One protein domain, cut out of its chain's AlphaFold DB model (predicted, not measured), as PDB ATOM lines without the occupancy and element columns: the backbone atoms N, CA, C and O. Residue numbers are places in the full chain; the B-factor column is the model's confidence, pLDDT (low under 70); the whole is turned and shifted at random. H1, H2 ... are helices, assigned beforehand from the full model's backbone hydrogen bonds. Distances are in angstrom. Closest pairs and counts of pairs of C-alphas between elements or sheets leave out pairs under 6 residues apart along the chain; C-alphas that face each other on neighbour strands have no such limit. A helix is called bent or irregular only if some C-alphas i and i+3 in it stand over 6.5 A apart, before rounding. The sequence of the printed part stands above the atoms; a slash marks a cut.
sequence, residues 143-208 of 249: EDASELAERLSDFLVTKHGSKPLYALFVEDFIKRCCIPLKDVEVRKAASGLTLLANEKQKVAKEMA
ATOM      1  N   GLU A 143      47.562  -8.769   5.488       89.88
ATOM      2  CA  GLU A 143      47.789  -7.913   6.645       89.88
ATOM      3  C   GLU A 143      46.475  -7.262   7.106       89.88
ATOM      4  O   GLU A 143      46.146  -7.334   8.291       89.88
ATOM      5  N   ASP A 144      45.662  -6.761   6.167       87.81
ATOM      6  CA  ASP A 144      44.330  -6.208   6.465       87.81
ATOM      7  C   ASP A 144      43.420  -7.270   7.104       87.81
ATOM      8  O   ASP A 144      42.640  -6.976   8.008       87.81
ATOM      9  N   ALA A 145      43.514  -8.525   6.642       88.56
ATOM     10  CA  ALA A 145      42.727  -9.629   7.186       88.56
ATOM     11  C   ALA A 145      43.106  -9.939   8.642       88.56
ATOM     12  O   ALA A 145      42.220 -10.192   9.459       88.56
ATOM     13  N   SER A 146      44.404  -9.925   8.969       90.31
ATOM     14  CA  SER A 146      44.868 -10.096  10.351       90.31
ATOM     15  C   SER A 146      44.464  -8.926  11.240       90.31
ATOM     16  O   SER A 146      43.938  -9.157  12.325       90.31
ATOM     17  N   GLU A 147      44.627  -7.690  10.768       89.94
ATOM     18  CA  GLU A 147      44.289  -6.498  11.545       89.94
ATOM     19  C   GLU A 147      42.784  -6.424  11.836       89.94
ATOM     20  O   GLU A 147      42.371  -6.159  12.967       89.94
ATOM     21  N   LEU A 148      41.943  -6.728  10.844       89.56
ATOM     22  CA  LEU A 148      40.499  -6.788  11.042       89.56
ATOM     23  C   LEU A 148      40.109  -7.888  12.039       89.56
ATOM     24  O   LEU A 148      39.241  -7.669  12.885       89.56
ATOM     25  N   ALA A 149      40.742  -9.064  11.957       90.00
ATOM     26  CA  ALA A 149      40.475 -10.168  12.873       90.00
ATOM     27  C   ALA A 149      40.836  -9.810  14.323       90.00
ATOM     28  O   ALA A 149      40.029 -10.060  15.219       90.00
ATOM     29  N   GLU A 150      41.997  -9.187  14.547       91.00
ATOM     30  CA  GLU A 150      42.434  -8.714  15.866       91.00
ATOM     31  C   GLU A 150      41.440  -7.704  16.436       91.00
ATOM     32  O   GLU A 150      40.831  -7.963  17.478       91.00
ATOM     33  N   ARG A 151      41.165  -6.618  15.703       89.31
ATOM     34  CA  ARG A 151      40.270  -5.557  16.182       89.31
ATOM     35  C   ARG A 151      38.843  -6.052  16.447       89.31
ATOM     36  O   ARG A 151      38.223  -5.654  17.435       89.31
ATOM     37  N   LEU A 152      38.308  -6.928  15.590       89.69
ATOM     38  CA  LEU A 152      36.978  -7.511  15.785       89.69
ATOM     39  C   LEU A 152      36.949  -8.438  17.007       89.69
ATOM     40  O   LEU A 152      35.985  -8.418  17.776       89.69
ATOM     41  N   SER A 153      38.000  -9.240  17.196       91.00
ATOM     42  CA  SER A 153      38.112 -10.138  18.344       91.00
ATOM     43  C   SER A 153      38.212  -9.366  19.660       91.00
ATOM     44  O   SER A 153      37.468  -9.677  20.591       91.00
ATOM     45  N   ASP A 154      39.015  -8.302  19.706       91.56
ATOM     46  CA  ASP A 154      39.149  -7.430  20.872       91.56
ATOM     47  C   ASP A 154      37.825  -6.747  21.198       91.56
ATOM     48  O   ASP A 154      37.360  -6.801  22.336       91.56
ATOM     49  N   PHE A 155      37.142  -6.191  20.194       89.25
ATOM     50  CA  PHE A 155      35.829  -5.583  20.389       89.25
ATOM     51  C   PHE A 155      34.821  -6.568  21.010       89.25
ATOM     52  O   PHE A 155      34.132  -6.236  21.981       89.25
ATOM     53  N   LEU A 156      34.751  -7.801  20.492       89.88
ATOM     54  CA  LEU A 156      33.851  -8.836  21.011       89.88
ATOM     55  C   LEU A 156      34.227  -9.271  22.434       89.88
ATOM     56  O   LEU A 156      33.342  -9.386  23.291       89.88
ATOM     57  N   VAL A 157      35.517  -9.471  22.713       91.81
ATOM     58  CA  VAL A 157      36.018  -9.873  24.035       91.81
ATOM     59  C   VAL A 157      35.785  -8.768  25.064       91.81
ATOM     60  O   VAL A 157      35.239  -9.042  26.131       91.81
ATOM     61  N   THR A 158      36.103  -7.513  24.753       91.38
ATOM     62  CA  THR A 158      35.914  -6.382  25.674       91.38
ATOM     63  C   THR A 158      34.438  -6.160  26.009       91.38
ATOM     64  O   THR A 158      34.100  -5.839  27.148       91.38
ATOM     65  N   LYS A 159      33.528  -6.355  25.046       89.44
ATOM     66  CA  LYS A 159      32.084  -6.130  25.248       89.44
ATOM     67  C   LYS A 159      31.345  -7.328  25.854       89.44
ATOM     68  O   LYS A 159      30.328  -7.137  26.532       89.44
ATOM     69  N   HIS A 160      31.781  -8.558  25.577       92.38
ATOM     70  CA  HIS A 160      31.027  -9.770  25.921       92.38
ATOM     71  C   HIS A 160      31.824 -10.846  26.667       92.38
ATOM     72  O   HIS A 160      31.194 -11.750  27.207       92.38
ATOM     73  N   GLY A 161      33.150 -10.752  26.765       91.56
ATOM     74  CA  GLY A 161      34.019 -11.825  27.259       91.56
ATOM     75  C   GLY A 161      33.773 -12.267  28.705       91.56
ATOM     76  O   GLY A 161      34.020 -13.420  29.041       91.56
ATOM     77  N   SER A 162      33.239 -11.389  29.559       93.88
ATOM     78  CA  SER A 162      32.885 -11.713  30.951       93.88
ATOM     79  C   SER A 162      31.468 -12.272  31.120       93.88
ATOM     80  O   SER A 162      31.076 -12.641  32.227       93.88
ATOM     81  N   LYS A 163      30.668 -12.325  30.047       94.62
ATOM     82  CA  LYS A 163      29.273 -12.772  30.118       94.62
ATOM     83  C   LYS A 163      29.214 -14.302  30.192       94.62
ATOM     84  O   LYS A 163      29.928 -14.976  29.453       94.62
ATOM     85  N   PRO A 164      28.304 -14.883  30.994       94.50
ATOM     86  CA  PRO A 164      28.226 -16.336  31.183       94.50
ATOM     87  C   PRO A 164      27.906 -17.101  29.889       94.50
ATOM     88  O   PRO A 164      28.336 -18.235  29.712       94.50
ATOM     89  N   LEU A 165      27.187 -16.470  28.955       94.56
ATOM     90  CA  LEU A 165      26.817 -17.056  27.663       94.56
ATOM     91  C   LEU A 165      27.881 -16.851  26.571       94.56
ATOM     92  O   LEU A 165      27.647 -17.216  25.422       94.56
ATOM     93  N   TYR A 166      29.039 -16.268  26.899       95.56
ATOM     94  CA  TYR A 166      30.076 -15.969  25.911       95.56
ATOM     95  C   TYR A 166      30.609 -17.232  25.225       95.56
ATOM     96  O   TYR A 166      30.788 -17.235  24.013       95.56
ATOM     97  N   ALA A 167      30.786 -18.327  25.969       94.31
ATOM     98  CA  ALA A 167      31.251 -19.592  25.400       94.31
ATOM     99  C   ALA A 167      30.289 -20.146  24.330       94.31
ATOM    100  O   ALA A 167      30.737 -20.521  23.249       94.31
ATOM    101  N   LEU A 168      28.977 -20.126  24.600       95.56
ATOM    102  CA  LEU A 168      27.948 -20.550  23.641       95.56
ATOM    103  C   LEU A 168      27.891 -19.618  22.425       95.56
ATOM    104  O   LEU A 168      27.808 -20.074  21.289       95.56
ATOM    105  N   PHE A 169      27.993 -18.305  22.656       95.81
ATOM    106  CA  PHE A 169      28.068 -17.319  21.580       95.81
ATOM    107  C   PHE A 169      29.261 -17.576  20.649       95.81
ATOM    108  O   PHE A 169      29.085 -17.568  19.434       95.81
ATOM    109  N   VAL A 170      30.458 -17.816  21.197       95.06
ATOM    110  CA  VAL A 170      31.673 -18.056  20.402       95.06
ATOM    111  C   VAL A 170      31.535 -19.319  19.555       95.06
ATOM    112  O   VAL A 170      31.916 -19.308  18.386       95.06
ATOM    113  N   GLU A 171      30.959 -20.387  20.111       93.69
ATOM    114  CA  GLU A 171      30.711 -21.628  19.373       93.69
ATOM    115  C   GLU A 171      29.829 -21.384  18.136       93.69
ATOM    116  O   GLU A 171      30.194 -21.765  17.020       93.69
ATOM    117  N   ASP A 172      28.695 -20.706  18.313       95.81
ATOM    118  CA  ASP A 172      27.770 -20.414  17.218       95.81
ATOM    119  C   ASP A 172      28.319 -19.372  16.236       95.81
ATOM    120  O   ASP A 172      28.080 -19.467  15.028       95.81
ATOM    121  N   PHE A 173      29.075 -18.388  16.725       95.12
ATOM    122  CA  PHE A 173      29.722 -17.373  15.900       95.12
ATOM    123  C   PHE A 173      30.730 -18.003  14.935       95.12
ATOM    124  O   PHE A 173      30.646 -17.771  13.729       95.12
ATOM    125  N   ILE A 174      31.616 -18.874  15.431       94.38
ATOM    126  CA  ILE A 174      32.607 -19.566  14.597       94.38
ATOM    127  C   ILE A 174      31.911 -20.430  13.538       94.38
ATOM    128  O   ILE A 174      32.272 -20.363  12.364       94.38
ATOM    129  N   LYS A 175      30.867 -21.186  13.914       95.25
ATOM    130  CA  LYS A 175      30.084 -21.983  12.951       95.25
ATOM    131  C   LYS A 175      29.515 -21.115  11.830       95.25
ATOM    132  O   LYS A 175      29.611 -21.494  10.666       95.25
ATOM    133  N   ARG A 176      28.962 -19.943  12.163       95.81
ATOM    134  CA  ARG A 176      28.410 -18.991  11.184       95.81
ATOM    135  C   ARG A 176      29.485 -18.404  10.270       95.81
ATOM    136  O   ARG A 176      29.263 -18.338   9.065       95.81
ATOM    137  N   CYS A 177      30.650 -18.044  10.809       93.69
ATOM    138  CA  CYS A 177      31.790 -17.567  10.018       93.69
ATOM    139  C   CYS A 177      32.310 -18.621   9.029       93.69
ATOM    140  O   CYS A 177      32.853 -18.268   7.985       93.69
ATOM    141  N   CYS A 178      32.131 -19.907   9.336       96.12
ATOM    142  CA  CYS A 178      32.586 -21.010   8.497       96.12
ATOM    143  C   CYS A 178      31.592 -21.446   7.405       96.12
ATOM    144  O   CYS A 178      31.988 -22.222   6.541       96.12
ATOM    145  N   ILE A 179      30.346 -20.953   7.389       96.38
ATOM    146  CA  ILE A 179      29.331 -21.311   6.373       96.38
ATOM    147  C   ILE A 179      29.813 -21.134   4.915       96.38
ATOM    148  O   ILE A 179      29.557 -22.032   4.113       96.38
ATOM    149  N   PRO A 180      30.486 -20.032   4.523       96.12
ATOM    150  CA  PRO A 180      30.940 -19.851   3.141       96.12
ATOM    151  C   PRO A 180      32.224 -20.627   2.793       96.12
ATOM    152  O   PRO A 180      32.655 -20.590   1.640       96.12
ATOM    153  N   LEU A 181      32.861 -21.290   3.764       95.25
ATOM    154  CA  LEU A 181      34.142 -21.974   3.579       95.25
ATOM    155  C   LEU A 181      33.964 -23.407   3.063       95.25
ATOM    156  O   LEU A 181      32.947 -24.062   3.293       95.25
ATOM    157  N   LYS A 182      34.999 -23.933   2.403       97.12
ATOM    158  CA  LYS A 182      35.054 -25.351   2.007       97.12
ATOM    159  C   LYS A 182      35.461 -26.233   3.189       97.12
ATOM    160  O   LYS A 182      36.173 -25.797   4.089       97.12
ATOM    161  N   ASP A 183      35.122 -27.521   3.130       95.31
ATOM    162  CA  ASP A 183      35.427 -28.505   4.186       95.31
ATOM    163  C   ASP A 183      36.906 -28.508   4.639       95.31
ATOM    164  O   ASP A 183      37.208 -28.542   5.833       95.31
ATOM    165  N   VAL A 184      37.852 -28.390   3.700       97.06
ATOM    166  CA  VAL A 184      39.295 -28.336   4.011       97.06
ATOM    167  C   VAL A 184      39.653 -27.112   4.868       97.06
ATOM    168  O   VAL A 184      40.470 -27.207   5.784       97.06
ATOM    169  N   GLU A 185      39.037 -25.964   4.590       95.75
ATOM    170  CA  GLU A 185      39.280 -24.702   5.295       95.75
ATOM    171  C   GLU A 185      38.671 -24.740   6.703       95.75
ATOM    172  O   GLU A 185      39.320 -24.325   7.666       95.75
ATOM    173  N   VAL A 186      37.484 -25.340   6.850       96.75
ATOM    174  CA  VAL A 186      36.847 -25.569   8.158       96.75
ATOM    175  C   VAL A 186      37.708 -26.484   9.032       96.75
ATOM    176  O   VAL A 186      37.977 -26.167  10.193       96.75
ATOM    177  N   ARG A 187      38.230 -27.586   8.475       96.12
ATOM    178  CA  ARG A 187      39.139 -28.496   9.197       96.12
ATOM    179  C   ARG A 187      40.442 -27.815   9.623       96.12
ATOM    180  O   ARG A 187      40.962 -28.101  10.706       96.12
ATOM    181  N   LYS A 188      40.955 -26.881   8.816       95.94
ATOM    182  CA  LYS A 188      42.124 -26.065   9.173       95.94
ATOM    183  C   LYS A 188      41.833 -25.158  10.374       95.94
ATOM    184  O   LYS A 188      42.636 -25.129  11.304       95.94
ATOM    185  N   ALA A 189      40.685 -24.477  10.394       94.50
ATOM    186  CA  ALA A 189      40.268 -23.652  11.530       94.50
ATOM    187  C   ALA A 189      40.082 -24.487  12.815       94.50
ATOM    188  O   ALA A 189      40.600 -24.126  13.874       94.50
ATOM    189  N   ALA A 190      39.435 -25.653  12.714       95.94
ATOM    190  CA  ALA A 190      39.235 -26.568  13.843       95.94
ATOM    191  C   ALA A 190      40.558 -27.079  14.445       95.94
ATOM    192  O   ALA A 190      40.702 -27.188  15.667       95.94
ATOM    193  N   SER A 191      41.554 -27.347  13.595       97.25
ATOM    194  CA  SER A 191      42.897 -27.741  14.039       97.25
ATOM    195  C   SER A 191      43.576 -26.629  14.853       97.25
ATOM    196  O   SER A 191      44.188 -26.913  15.881       97.25
ATOM    197  N   GLY A 192      43.412 -25.362  14.450       95.38
ATOM    198  CA  GLY A 192      43.906 -24.203  15.205       95.38
ATOM    199  C   GLY A 192      43.266 -24.074  16.593       95.38
ATOM    200  O   GLY A 192      43.969 -23.868  17.579       95.38
ATOM    201  N   LEU A 193      41.949 -24.287  16.700       95.44
ATOM    202  CA  LEU A 193      41.246 -24.291  17.991       95.44
ATOM    203  C   LEU A 193      41.697 -25.442  18.901       95.44
ATOM    204  O   LEU A 193      41.830 -25.260  20.111       95.44
ATOM    205  N   THR A 194      41.972 -26.612  18.324       96.94
ATOM    206  CA  THR A 194      42.491 -27.772  19.068       96.94
ATOM    207  C   THR A 194      43.890 -27.492  19.620       96.94
ATOM    208  O   THR A 194      44.184 -27.825  20.768       96.94
ATOM    209  N   LEU A 195      44.747 -26.838  18.830       97.62
ATOM    210  CA  LEU A 195      46.077 -26.411  19.265       97.62
ATOM    211  C   LEU A 195      45.987 -25.422  20.438       97.62
ATOM    212  O   LEU A 195      46.607 -25.660  21.472       97.62
ATOM    213  N   LEU A 196      45.127 -24.403  20.338       95.56
ATOM    214  CA  LEU A 196      44.879 -23.440  21.420       95.56
ATOM    215  C   LEU A 196      44.358 -24.128  22.695       95.56
ATOM    216  O   LEU A 196      44.793 -23.814  23.806       95.56
ATOM    217  N   ALA A 197      43.444 -25.093  22.566       95.81
ATOM    218  CA  ALA A 197      42.933 -25.850  23.708       95.81
ATOM    219  C   ALA A 197      44.052 -26.621  24.434       95.81
ATOM    220  O   ALA A 197      44.127 -26.592  25.666       95.81
ATOM    221  N   ASN A 198      44.957 -27.249  23.677       96.50
ATOM    222  CA  ASN A 198      46.119 -27.949  24.226       96.50
ATOM    223  C   ASN A 198      47.095 -26.988  24.927       96.50
ATOM    224  O   ASN A 198      47.602 -27.311  26.005       96.50
ATOM    225  N   GLU A 199      47.331 -25.796  24.369       96.44
ATOM    226  CA  GLU A 199      48.147 -24.748  24.998       96.44
ATOM    227  C   GLU A 199      47.547 -24.293  26.332       96.44
ATOM    228  O   GLU A 199      48.234 -24.308  27.357       96.44
ATOM    229  N   LYS A 200      46.244 -23.986  26.363       95.12
ATOM    230  CA  LYS A 200      45.541 -23.625  27.604       95.12
ATOM    231  C   LYS A 200      45.599 -24.741  28.643       95.12
ATOM    232  O   LYS A 200      45.797 -24.465  29.826       95.12
ATOM    233  N   GLN A 201      45.476 -26.001  28.225       93.69
ATOM    234  CA  GLN A 201      45.595 -27.142  29.130       93.69
ATOM    235  C   GLN A 201      47.009 -27.266  29.715       93.69
ATOM    236  O   GLN A 201      47.159 -27.594  30.894       93.69
ATOM    237  N   LYS A 202      48.050 -27.013  28.914       94.38
ATOM    238  CA  LYS A 202      49.441 -27.023  29.377       94.38
ATOM    239  C   LYS A 202      49.686 -25.914  30.401       94.38
ATOM    240  O   LYS A 202      50.163 -26.217  31.491       94.38
ATOM    241  N   VAL A 203      49.264 -24.683  30.103       93.50
ATOM    242  CA  VAL A 203      49.367 -23.544  31.032       93.50
ATOM    243  C   VAL A 203      48.609 -23.828  32.333       93.50
ATOM    244  O   VAL A 203      49.141 -23.607  33.417       93.50
ATOM    245  N   ALA A 204      47.401 -24.395  32.262       90.19
ATOM    246  CA  ALA A 204      46.634 -24.763  33.454       90.19
ATOM    247  C   ALA A 204      47.351 -25.819  34.319       90.19
ATOM    248  O   ALA A 204      47.349 -25.719  35.547       90.19
ATOM    249  N   LYS A 205      48.002 -26.814  33.697       90.19
ATOM    250  CA  LYS A 205      48.809 -27.822  34.403       90.19
ATOM    251  C   LYS A 205      50.058 -27.214  35.041       90.19
ATOM    252  O   LYS A 205      50.366 -27.550  36.181       90.19
ATOM    253  N   GLU A 206      50.753 -26.316  34.344       88.50
ATOM    254  CA  GLU A 206      51.925 -25.604  34.869       88.50
ATOM    255  C   GLU A 206      51.544 -24.744  36.083       88.50
ATOM    256  O   GLU A 206      52.152 -24.882  37.147       88.50
ATOM    257  N   MET A 207      50.455 -23.978  35.981       82.31
ATOM    258  CA  MET A 207      49.896 -23.183  37.081       82.31
ATOM    259  C   MET A 207      49.479 -24.044  38.285       82.31
ATOM    260  O   MET A 207      49.717 -23.667  39.432       82.31
ATOM    261  N   ALA A 208      48.899 -25.227  38.049       80.81
ATOM    262  CA  ALA A 208      48.516 -26.160  39.112       80.81
ATOM    263  C   ALA A 208      49.722 -26.879  39.755       80.81
ATOM    264  O   ALA A 208      49.689 -27.220  40.938       80.81
TER     265      ALA A 208
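What this domain is: This is residues 143 to 208 of the 249 residues of the protein "Eukaryotic translation initiation factor 3 subunit J" of Mixia osmundae (strain CBS 9802 / IAM 14324 / JCM 22182 / KY 12970) (UniProt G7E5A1). The long straight helix H3 is one limb of a loose, open zigzag of three helices, joined through a loop to the shorter H2, and much of its length sticks out from the rest, at residues 191 to 208. H1 and H2 make a narrow V that meets where His 160 comes near Tyr 166, and H1 opens away from H2 toward its free-standing first residues, 143 to 152. The centres of the three helices make a triangle with few contacts across it. The printed part has 66 residues with three named helices, in the order H1, H2, H3, and no named strand; the class is all helix. The whole is loose, with a radius of gyration of the C-alphas of 13.9 A, and the C-alphas span 40 by 29 by 26 A.

Where its parts are: H3, the longest helix, holds residues 183 to 208 and measures 37.4 A from first to last C-alpha; it begins at C-alpha 183, (35.427, -28.505, 4.186), and ends at C-alpha 208, (48.516, -26.160, 39.112). H2 holds residues 166 to 177 and measures 16.1 A. H1 holds residues 143 to 160 and measures 25.6 A, beginning at C-alpha 143, (47.789, -7.913, 6.645). No helix is bent or irregular.

How they stand to each other: H3 touches no helix. H3 and H2 are near each other, with 5 pairs of C-alphas within 10 A and no pair within 8 A. The z coordinate falls along H2, from 25.911 at C-alpha 166 to 10.018 at C-alpha 177, and rises along H3, from 4.186 at C-alpha 183 to 39.112 at C-alpha 208. H2 and H1 are close but not clearly touching, with 1 pair of C-alphas within 8 A, the closest being those of His 160 and Tyr 166, 6.3 A apart. Their lines stand at a shallow tilt of 31 degrees, and they run opposite ways. Their centres are 14.6 A apart. H1 and H3 are apart. In H1, H2 and H3 every O i to N i+4 pair is within hydrogen-bond range.

The domain as a whole: The two C-alphas farthest apart are those of Pro 180 and Ala 208, at 40.5 A. Residues 179 to 185, of which 183 to 185 belong to H3, stand free. The links from H1 to H2 and from H2 to H3 are both tight, with 5 residues each, and no link is long. The printed part has no cut. The mean pLDDT of the printed part is 93.3, and no printed residue is under 70 in this predicted model.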